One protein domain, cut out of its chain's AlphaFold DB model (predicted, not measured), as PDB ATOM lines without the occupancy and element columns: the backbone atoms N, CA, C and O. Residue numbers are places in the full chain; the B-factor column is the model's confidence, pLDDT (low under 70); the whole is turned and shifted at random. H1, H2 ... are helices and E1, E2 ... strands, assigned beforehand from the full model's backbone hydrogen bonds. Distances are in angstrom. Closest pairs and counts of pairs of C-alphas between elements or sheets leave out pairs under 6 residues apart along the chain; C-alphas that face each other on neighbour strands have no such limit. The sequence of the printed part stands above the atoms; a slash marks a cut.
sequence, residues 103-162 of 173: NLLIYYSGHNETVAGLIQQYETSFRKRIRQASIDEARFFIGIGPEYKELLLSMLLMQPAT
ATOM      1  N   ASN A 103      -5.936   9.097 -37.832       88.06
ATOM      2  CA  ASN A 103      -6.067   8.152 -36.737       88.06
ATOM      3  C   ASN A 103      -7.460   8.261 -36.112       88.06
ATOM      4  O   ASN A 103      -8.052   9.342 -36.036       88.06
ATOM      5  N   LEU A 104      -7.943   7.138 -35.598       88.62
ATOM      6  CA  LEU A 104      -9.113   7.034 -34.748       88.62
ATOM      7  C   LEU A 104      -8.666   6.597 -33.349       88.62
ATOM      8  O   LEU A 104      -8.315   5.438 -33.115       88.62
ATOM      9  N   LEU A 105      -8.664   7.556 -32.425       88.62
ATOM     10  CA  LEU A 105      -8.370   7.340 -31.012       88.62
ATOM     11  C   LEU A 105      -9.648   6.924 -30.282       88.62
ATOM     12  O   LEU A 105     -10.641   7.650 -30.312       88.62
ATOM     13  N   ILE A 106      -9.624   5.770 -29.618       88.19
ATOM     14  CA  ILE A 106     -10.792   5.207 -28.939       88.19
ATOM     15  C   ILE A 106     -10.452   4.947 -27.480       88.19
ATOM     16  O   ILE A 106      -9.627   4.096 -27.158       88.19
ATOM     17  N   TYR A 107     -11.149   5.645 -26.590       87.50
ATOM     18  CA  TYR A 107     -11.171   5.341 -25.167       87.50
ATOM     19  C   TYR A 107     -12.533   4.759 -24.804       87.50
ATOM     20  O   TYR A 107     -13.560   5.422 -24.956       87.50
ATOM     21  N   TYR A 108     -12.544   3.514 -24.329       84.75
ATOM     22  CA  TYR A 108     -13.765   2.841 -23.905       84.75
ATOM     23  C   TYR A 108     -13.613   2.311 -22.483       84.75
ATOM     24  O   TYR A 108     -12.881   1.359 -22.235       84.75
ATOM     25  N   SER A 109     -14.331   2.926 -21.544       79.00
ATOM     26  CA  SER A 109     -14.351   2.530 -20.130       79.00
ATOM     27  C   SER A 109     -15.606   1.743 -19.736       79.00
ATOM     28  O   SER A 109     -15.870   1.563 -18.548       79.00
ATOM     29  N   GLY A 110     -16.436   1.353 -20.706       76.31
ATOM     30  CA  GLY A 110     -17.684   0.640 -20.447       76.31
ATOM     31  C   GLY A 110     -17.487  -0.869 -20.281       76.31
ATOM     32  O   GLY A 110     -16.441  -1.420 -20.598       76.31
ATOM     33  N   HIS A 111     -18.536  -1.552 -19.818       74.88
ATOM     34  CA  HIS A 111     -18.526  -3.004 -19.591       74.88
ATOM     35  C   HIS A 111     -18.893  -3.844 -20.831       74.88
ATOM     36  O   HIS A 111     -19.073  -5.051 -20.707       74.88
ATOM     37  N   ASN A 112     -19.062  -3.245 -22.019       79.81
ATOM     38  CA  ASN A 112     -19.358  -4.023 -23.225       79.81
ATOM     39  C   ASN A 112     -18.078  -4.646 -23.795       79.81
ATOM     40  O   ASN A 112     -17.285  -3.970 -24.452       79.81
ATOM     41  N   GLU A 113     -17.934  -5.954 -23.606       83.69
ATOM     42  CA  GLU A 113     -16.815  -6.740 -24.130       83.69
ATOM     43  C   GLU A 113     -16.719  -6.701 -25.661       83.69
ATOM     44  O   GLU A 113     -15.625  -6.837 -26.199       83.69
ATOM     45  N   THR A 114     -17.820  -6.449 -26.380       85.69
ATOM     46  CA  THR A 114     -17.793  -6.363 -27.850       85.69
ATOM     47  C   THR A 114     -16.970  -5.171 -28.328       85.69
ATOM     48  O   THR A 114     -16.155  -5.322 -29.230       85.69
ATOM     49  N   VAL A 115     -17.116  -3.996 -27.701       84.06
ATOM     50  CA  VAL A 115     -16.335  -2.804 -28.085       84.06
ATOM     51  C   VAL A 115     -14.846  -3.045 -27.836       84.06
ATOM     52  O   VAL A 115     -14.022  -2.770 -28.704       84.06
ATOM     53  N   ALA A 116     -14.504  -3.608 -26.673       83.56
ATOM     54  CA  ALA A 116     -13.125  -3.963 -26.346       83.56
ATOM     55  C   ALA A 116     -12.559  -5.014 -27.318       83.56
ATOM     56  O   ALA A 116     -11.435  -4.873 -27.796       83.56
ATOM     57  N   GLY A 117     -13.360  -6.027 -27.660       86.19
ATOM     58  CA  GLY A 117     -13.005  -7.075 -28.610       86.19
ATOM     59  C   GLY A 117     -12.741  -6.540 -30.017       86.19
ATOM     60  O   GLY A 117     -11.740  -6.922 -30.620       86.19
ATOM     61  N   LEU A 118     -13.568  -5.607 -30.509       86.06
ATOM     62  CA  LEU A 118     -13.343  -4.937 -31.795       86.06
ATOM     63  C   LEU A 118     -11.983  -4.236 -31.802       86.06
ATOM     64  O   LEU A 118     -11.147  -4.524 -32.656       86.06
ATOM     65  N   ILE A 119     -11.721  -3.381 -30.808       82.75
ATOM     66  CA  ILE A 119     -10.449  -2.651 -30.678       82.75
ATOM     67  C   ILE A 119      -9.264  -3.631 -30.654       82.75
ATOM     68  O   ILE A 119      -8.308  -3.473 -31.414       82.75
ATOM     69  N   GLN A 120      -9.348  -4.687 -29.846       83.31
ATOM     70  CA  GLN A 120      -8.287  -5.686 -29.731       83.31
ATOM     71  C   GLN A 120      -8.061  -6.463 -31.038       83.31
ATOM     72  O   GLN A 120      -6.917  -6.779 -31.389       83.31
ATOM     73  N   GLN A 121      -9.131  -6.770 -31.777       85.12
ATOM     74  CA  GLN A 121      -9.051  -7.431 -33.075       85.12
ATOM     75  C   GLN A 121      -8.307  -6.554 -34.090       85.12
ATOM     76  O   GLN A 121      -7.414  -7.059 -34.780       85.12
ATOM     77  N   TYR A 122      -8.598  -5.249 -34.135       80.19
ATOM     78  CA  TYR A 122      -7.842  -4.299 -34.960       80.19
ATOM     79  C   TYR A 122      -6.374  -4.264 -34.593       80.19
ATOM     80  O   TYR A 122      -5.517  -4.422 -35.463       80.19
ATOM     81  N   GLU A 123      -6.070  -4.074 -33.312       79.62
ATOM     82  CA  GLU A 123      -4.694  -3.971 -32.836       79.62
ATOM     83  C   GLU A 123      -3.898  -5.241 -33.130       79.62
ATOM     84  O   GLU A 123      -2.739  -5.175 -33.547       79.62
ATOM     85  N   THR A 124      -4.527  -6.408 -32.985       83.31
ATOM     86  CA  THR A 124      -3.908  -7.699 -33.295       83.31
ATOM     87  C   THR A 124      -3.612  -7.831 -34.785       83.31
ATOM     88  O   THR A 124      -2.498  -8.212 -35.158       83.31
ATOM     89  N   SER A 125      -4.582  -7.505 -35.642       79.25
ATOM     90  CA  SER A 125      -4.418  -7.529 -37.101       79.25
ATOM     91  C   SER A 125      -3.338  -6.550 -37.555       79.25
ATOM     92  O   SER A 125      -2.444  -6.923 -38.313       79.25
ATOM     93  N   PHE A 126      -3.340  -5.333 -37.015       77.00
ATOM     94  CA  PHE A 126      -2.325  -4.321 -37.278       77.00
ATOM     95  C   PHE A 126      -0.925  -4.765 -36.831       77.00
ATOM     96  O   PHE A 126       0.031  -4.691 -37.604       77.00
ATOM     97  N   ARG A 127      -0.789  -5.320 -35.619       77.44
ATOM     98  CA  ARG A 127       0.494  -5.828 -35.102       77.44
ATOM     99  C   ARG A 127       1.061  -6.954 -35.965       77.44
ATOM    100  O   ARG A 127       2.277  -7.029 -36.136       77.44
ATOM    101  N   LYS A 128       0.209  -7.844 -36.487       78.38
ATOM    102  CA  LYS A 128       0.633  -8.898 -37.423       78.38
ATOM    103  C   LYS A 128       1.192  -8.301 -38.719       78.38
ATOM    104  O   LYS A 128       2.216  -8.789 -39.182       78.38
ATOM    105  N   ARG A 129       0.574  -7.235 -39.244       72.44
ATOM    106  CA  ARG A 129       1.011  -6.552 -40.473       72.44
ATOM    107  C   ARG A 129       2.354  -5.841 -40.316       72.44
ATOM    108  O   ARG A 129       3.251  -6.117 -41.101       72.44
ATOM    109  N   ILE A 130       2.554  -5.038 -39.263       72.88
ATOM    110  CA  ILE A 130       3.849  -4.349 -39.056       72.88
ATOM    111  C   ILE A 130       5.002  -5.346 -38.906       72.88
ATOM    112  O   ILE A 130       6.108  -5.096 -39.364       72.88
ATOM    113  N   ARG A 131       4.767  -6.507 -38.284       66.88
ATOM    114  CA  ARG A 131       5.804  -7.546 -38.168       66.88
ATOM    115  C   ARG A 131       6.270  -8.104 -39.517       66.88
ATOM    116  O   ARG A 131       7.315  -8.740 -39.556       66.88
ATOM    117  N   GLN A 132       5.486  -7.916 -40.577       61.06
ATOM    118  CA  GLN A 132       5.736  -8.438 -41.921       61.06
ATOM    119  C   GLN A 132       6.037  -7.335 -42.954       61.06
ATOM    120  O   GLN A 132       6.409  -7.666 -44.075       61.06
ATOM    121  N   ALA A 133       5.896  -6.051 -42.601       51.91
ATOM    122  CA  ALA A 133       5.992  -4.912 -43.517       51.91
ATOM    123  C   ALA A 133       7.072  -3.897 -43.091       51.91
ATOM    124  O   ALA A 133       7.447  -3.815 -41.922       51.91
ATOM    125  N   SER A 134       7.566  -3.108 -44.051       52.31
ATOM    126  CA  SER A 134       8.385  -1.917 -43.796       52.31
ATOM    127  C   SER A 134       7.577  -0.832 -43.067       52.31
ATOM    128  O   SER A 134       6.351  -0.809 -43.119       52.31
ATOM    129  N   ILE A 135       8.294   0.059 -42.377       51.91
ATOM    130  CA  ILE A 135       7.872   0.994 -41.309       51.91
ATOM    131  C   ILE A 135       6.735   1.990 -41.680       51.91
ATOM    132  O   ILE A 135       6.265   2.724 -40.816       51.91
ATOM    133  N   ASP A 136       6.221   1.981 -42.911       52.75
ATOM    134  CA  ASP A 136       5.334   3.026 -43.449       52.75
ATOM    135  C   ASP A 136       3.822   2.822 -43.191       52.75
ATOM    136  O   ASP A 136       3.022   3.701 -43.514       52.75
ATOM    137  N   GLU A 137       3.381   1.704 -42.593       58.53
ATOM    138  CA  GLU A 137       1.969   1.540 -42.193       58.53
ATOM    139  C   GLU A 137       1.698   2.210 -40.826       58.53
ATOM    140  O   GLU A 137       1.944   1.637 -39.762       58.53
ATOM    141  N   ALA A 138       1.156   3.434 -40.845       62.69
ATOM    142  CA  ALA A 138       0.729   4.148 -39.639       62.69
ATOM    143  C   ALA A 138      -0.464   3.461 -38.939       62.69
ATOM    144  O   ALA A 138      -1.358   2.890 -39.569       62.69
ATOM    145  N   ARG A 139      -0.496   3.528 -37.600       72.00
ATOM    146  CA  ARG A 139      -1.561   2.927 -36.780       72.00
ATOM    147  C   ARG A 139      -2.842   3.753 -36.864       72.00
ATOM    148  O   ARG A 139      -2.960   4.754 -36.168       72.00
ATOM    149  N   PHE A 140      -3.822   3.312 -37.650       80.56
ATOM    150  CA  PHE A 140      -5.098   4.024 -37.753       80.56
ATOM    151  C   PHE A 140      -5.940   3.928 -36.468       80.56
ATOM    152  O   PHE A 140      -6.292   4.952 -35.901       80.56
ATOM    153  N   PHE A 141      -6.232   2.723 -35.963       83.50
ATOM    154  CA  PHE A 141      -6.974   2.538 -34.706       83.50
ATOM    155  C   PHE A 141      -6.032   2.549 -33.502       83.50
ATOM    156  O   PHE A 141      -5.106   1.738 -33.430       83.50
ATOM    157  N   ILE A 142      -6.288   3.433 -32.539       83.50
ATOM    158  CA  ILE A 142      -5.524   3.529 -31.293       83.50
ATOM    159  C   ILE A 142      -6.489   3.320 -30.128       83.50
ATOM    160  O   ILE A 142      -7.240   4.228 -29.771       83.50
ATOM    161  N   GLY A 143      -6.481   2.120 -29.546       82.88
ATOM    162  CA  GLY A 143      -7.199   1.835 -28.313       82.88
ATOM    163  C   GLY A 143      -6.450   2.391 -27.107       82.88
ATOM    164  O   GLY A 143      -5.252   2.168 -26.951       82.88
ATOM    165  N   ILE A 144      -7.154   3.109 -26.235       82.44
ATOM    166  CA  ILE A 144      -6.636   3.529 -24.934       82.44
ATOM    167  C   ILE A 144      -7.224   2.610 -23.876       82.44
ATOM    168  O   ILE A 144      -8.384   2.746 -23.478       82.44
ATOM    169  N   GLY A 145      -6.399   1.659 -23.447       77.56
ATOM    170  CA  GLY A 145      -6.712   0.755 -22.355       77.56
ATOM    171  C   GLY A 145      -6.757   1.456 -20.991       77.56
ATOM    172  O   GLY A 145      -6.334   2.612 -20.845       77.56
ATOM    173  N   PRO A 146      -7.273   0.763 -19.962       76.44
ATOM    174  CA  PRO A 146      -7.352   1.287 -18.599       76.44
ATOM    175  C   PRO A 146      -5.992   1.723 -18.035       76.44
ATOM    176  O   PRO A 146      -5.958   2.625 -17.200       76.44
ATOM    177  N   GLU A 147      -4.891   1.145 -18.510       78.94
ATOM    178  CA  GLU A 147      -3.518   1.474 -18.126       78.94
ATOM    179  C   GLU A 147      -3.036   2.852 -18.618       78.94
ATOM    180  O   GLU A 147      -2.158   3.443 -17.996       78.94
ATOM    181  N   TYR A 148      -3.634   3.405 -19.681       83.12
ATOM    182  CA  TYR A 148      -3.259   4.712 -20.246       83.12
ATOM    183  C   TYR A 148      -4.341   5.790 -20.059       83.12
ATOM    184  O   TYR A 148      -4.183   6.918 -20.533       83.12
ATOM    185  N   LYS A 149      -5.435   5.476 -19.349       83.56
ATOM    186  CA  LYS A 149      -6.578   6.390 -19.179       83.56
ATOM    187  C   LYS A 149      -6.188   7.715 -18.517       83.56
ATOM    188  O   LYS A 149      -6.659   8.769 -18.928       83.56
ATOM    189  N   GLU A 150      -5.325   7.673 -17.504       86.88
ATOM    190  CA  GLU A 150      -4.938   8.858 -16.727       86.88
ATOM    191  C   GLU A 150      -4.090   9.808 -17.568       86.88
ATOM    192  O   GLU A 150      -4.281  11.022 -17.514       86.88
ATOM    193  N   LEU A 151      -3.217   9.253 -18.414       87.94
ATOM    194  CA  LEU A 151      -2.412  10.024 -19.352       87.94
ATOM    195  C   LEU A 151      -3.292  10.703 -20.407       87.94
ATOM    196  O   LEU A 151      -3.122  11.893 -20.658       87.94
ATOM    197  N   LEU A 152      -4.261   9.974 -20.977       87.00
ATOM    198  CA  LEU A 152      -5.205  10.537 -21.943       87.00
ATOM    199  C   LEU A 152      -6.001  11.693 -21.334       87.00
ATOM    200  O   LEU A 152      -6.063  12.771 -21.917       87.00
ATOM    201  N   LEU A 153      -6.598  11.478 -20.159       85.44
ATOM    202  CA  LEU A 153      -7.389  12.508 -19.487       85.44
ATOM    203  C   LEU A 153      -6.526  13.723 -19.130       85.44
ATOM    204  O   LEU A 153      -6.961  14.854 -19.327       85.44
ATOM    205  N   SER A 154      -5.283  13.505 -18.694       89.56
ATOM    206  CA  SER A 154      -4.329  14.591 -18.435       89.56
ATOM    207  C   SER A 154      -4.013  15.382 -19.704       89.56
ATOM    208  O   SER A 154      -4.053  16.609 -19.680       89.56
ATOM    209  N   MET A 155      -3.768  14.706 -20.832       87.62
ATOM    210  CA  MET A 155      -3.543  15.368 -22.122       87.62
ATOM    211  C   MET A 155      -4.759  16.175 -22.581       87.62
ATOM    212  O   MET A 155      -4.585  17.296 -23.045       87.62
ATOM    213  N   LEU A 156      -5.975  15.638 -22.426       83.56
ATOM    214  CA  LEU A 156      -7.212  16.351 -22.761       83.56
ATOM    215  C   LEU A 156      -7.390  17.609 -21.900       83.56
ATOM    216  O   LEU A 156      -7.771  18.650 -22.424       83.56
ATOM    217  N   LEU A 157      -7.062  17.540 -20.606       84.25
ATOM    218  CA  LEU A 157      -7.108  18.689 -19.693       84.25
ATOM    219  C   LEU A 157      -6.029  19.741 -19.988       84.25
ATOM    220  O   LEU A 157      -6.223  20.916 -19.687       84.25
ATOM    221  N   MET A 158      -4.897  19.328 -20.559       87.00
ATOM    222  CA  MET A 158      -3.811  20.224 -20.965       87.00
ATOM    223  C   MET A 158      -4.053  20.894 -22.322       87.00
ATOM    224  O   MET A 158      -3.276  21.772 -22.701       87.00
ATOM    225  N   GLN A 159      -5.095  20.504 -23.070       79.75
ATOM    226  CA  GLN A 159      -5.403  21.175 -24.328       79.75
ATOM    227  C   GLN A 159      -5.791  22.634 -24.055       79.75
ATOM    228  O   GLN A 159      -6.561  22.905 -23.129       79.75
ATOM    229  N   PRO A 160      -5.264  23.593 -24.837       76.00
ATOM    230  CA  PRO A 160      -5.647  24.986 -24.683       76.00
ATOM    231  C   PRO A 160      -7.161  25.092 -24.851       76.00
ATOM    232  O   PRO A 160      -7.716  24.524 -25.791       76.00
ATOM    233  N   ALA A 161      -7.827  25.812 -23.944       60.25
ATOM    234  CA  ALA A 161      -9.252  26.071 -24.079       60.25
ATOM    235  C   ALA A 161      -9.492  26.697 -25.456       60.25
ATOM    236  O   ALA A 161      -8.999  27.792 -25.739       60.25
ATOM    237  N   THR A 162     -10.215  25.994 -26.327       55.81
ATOM    238  CA  THR A 162     -10.643  26.547 -27.605       55.81
ATOM    239  C   THR A 162     -11.577  27.705 -27.275       55.81
ATOM    240  O   THR A 162     -12.739  27.502 -26.927       55.81
TER     241      THR A 162
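What this domain is: This is residues 103 to 162 of the 173 residues of the protein "AAA ATPase-like protein" of Agitococcus lubricus (UniProt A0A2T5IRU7). Two short parallel strands, E1 and E2, lie side by side as a small wall; the long helix H1 packs on it, mainly at E2, while the short helix H2 begins near the strands' last residues and leads away from H1. Residues 131 to 136 and 154 to 162 stick out from this body. The 60 printed residues hold two named helices and two named strands, in the order E1, H1, E2, H2, of mixed class. The whole is loose, with a radius of gyration of the C-alphas of 13.8 A and spans of 40 by 29 by 19 A.

How they stand to each other: Start at E1, residues 104 to 107, and look for its parallel neighbour E2, residues 141 to 144, at 21 degrees between directions. N 106 and O 142 are within hydrogen-bond range at 2.8 A, as are N 142 and O 104 at 2.9 A. Between them in the chain comes H1, residues 113 to 130; E1, H1 and E2 form a strand-helix-strand unit, two parallel neighbour strands joined through a helix, with a right-handed crossover. The closest C-alphas of H1 and E2, those of Ile 119 and Gly 143, are 6.0 A apart; E1 and H1 are near each other. Next find H2, residues 149 to 157, apart from H1; its closest C-alpha pair with E2, Ile 144 and Leu 152, is at 7.8 A. In H1 and H2 every O i to N i+4 pair is within hydrogen-bond range.

Where its parts are: Find C-alpha 104 at (-9.113, 7.034, -34.748), where E1 begins its 9.9 A. H1 runs 25.6 A from C-alpha 113 at (-16.815, -6.740, -24.130) to C-alpha 130. E2 covers 9.8 A, and H2 covers 12.3 A to C-alpha 157 at (-7.108, 18.689, -19.693).

The domain as a whole: The two C-alphas farthest apart, Gln 132 and Ala 161, are 41.6 A apart. The printed part has no cut and no long link. Look for pLDDT under 70 at residues 131 to 138 and 161 to 162 of this model.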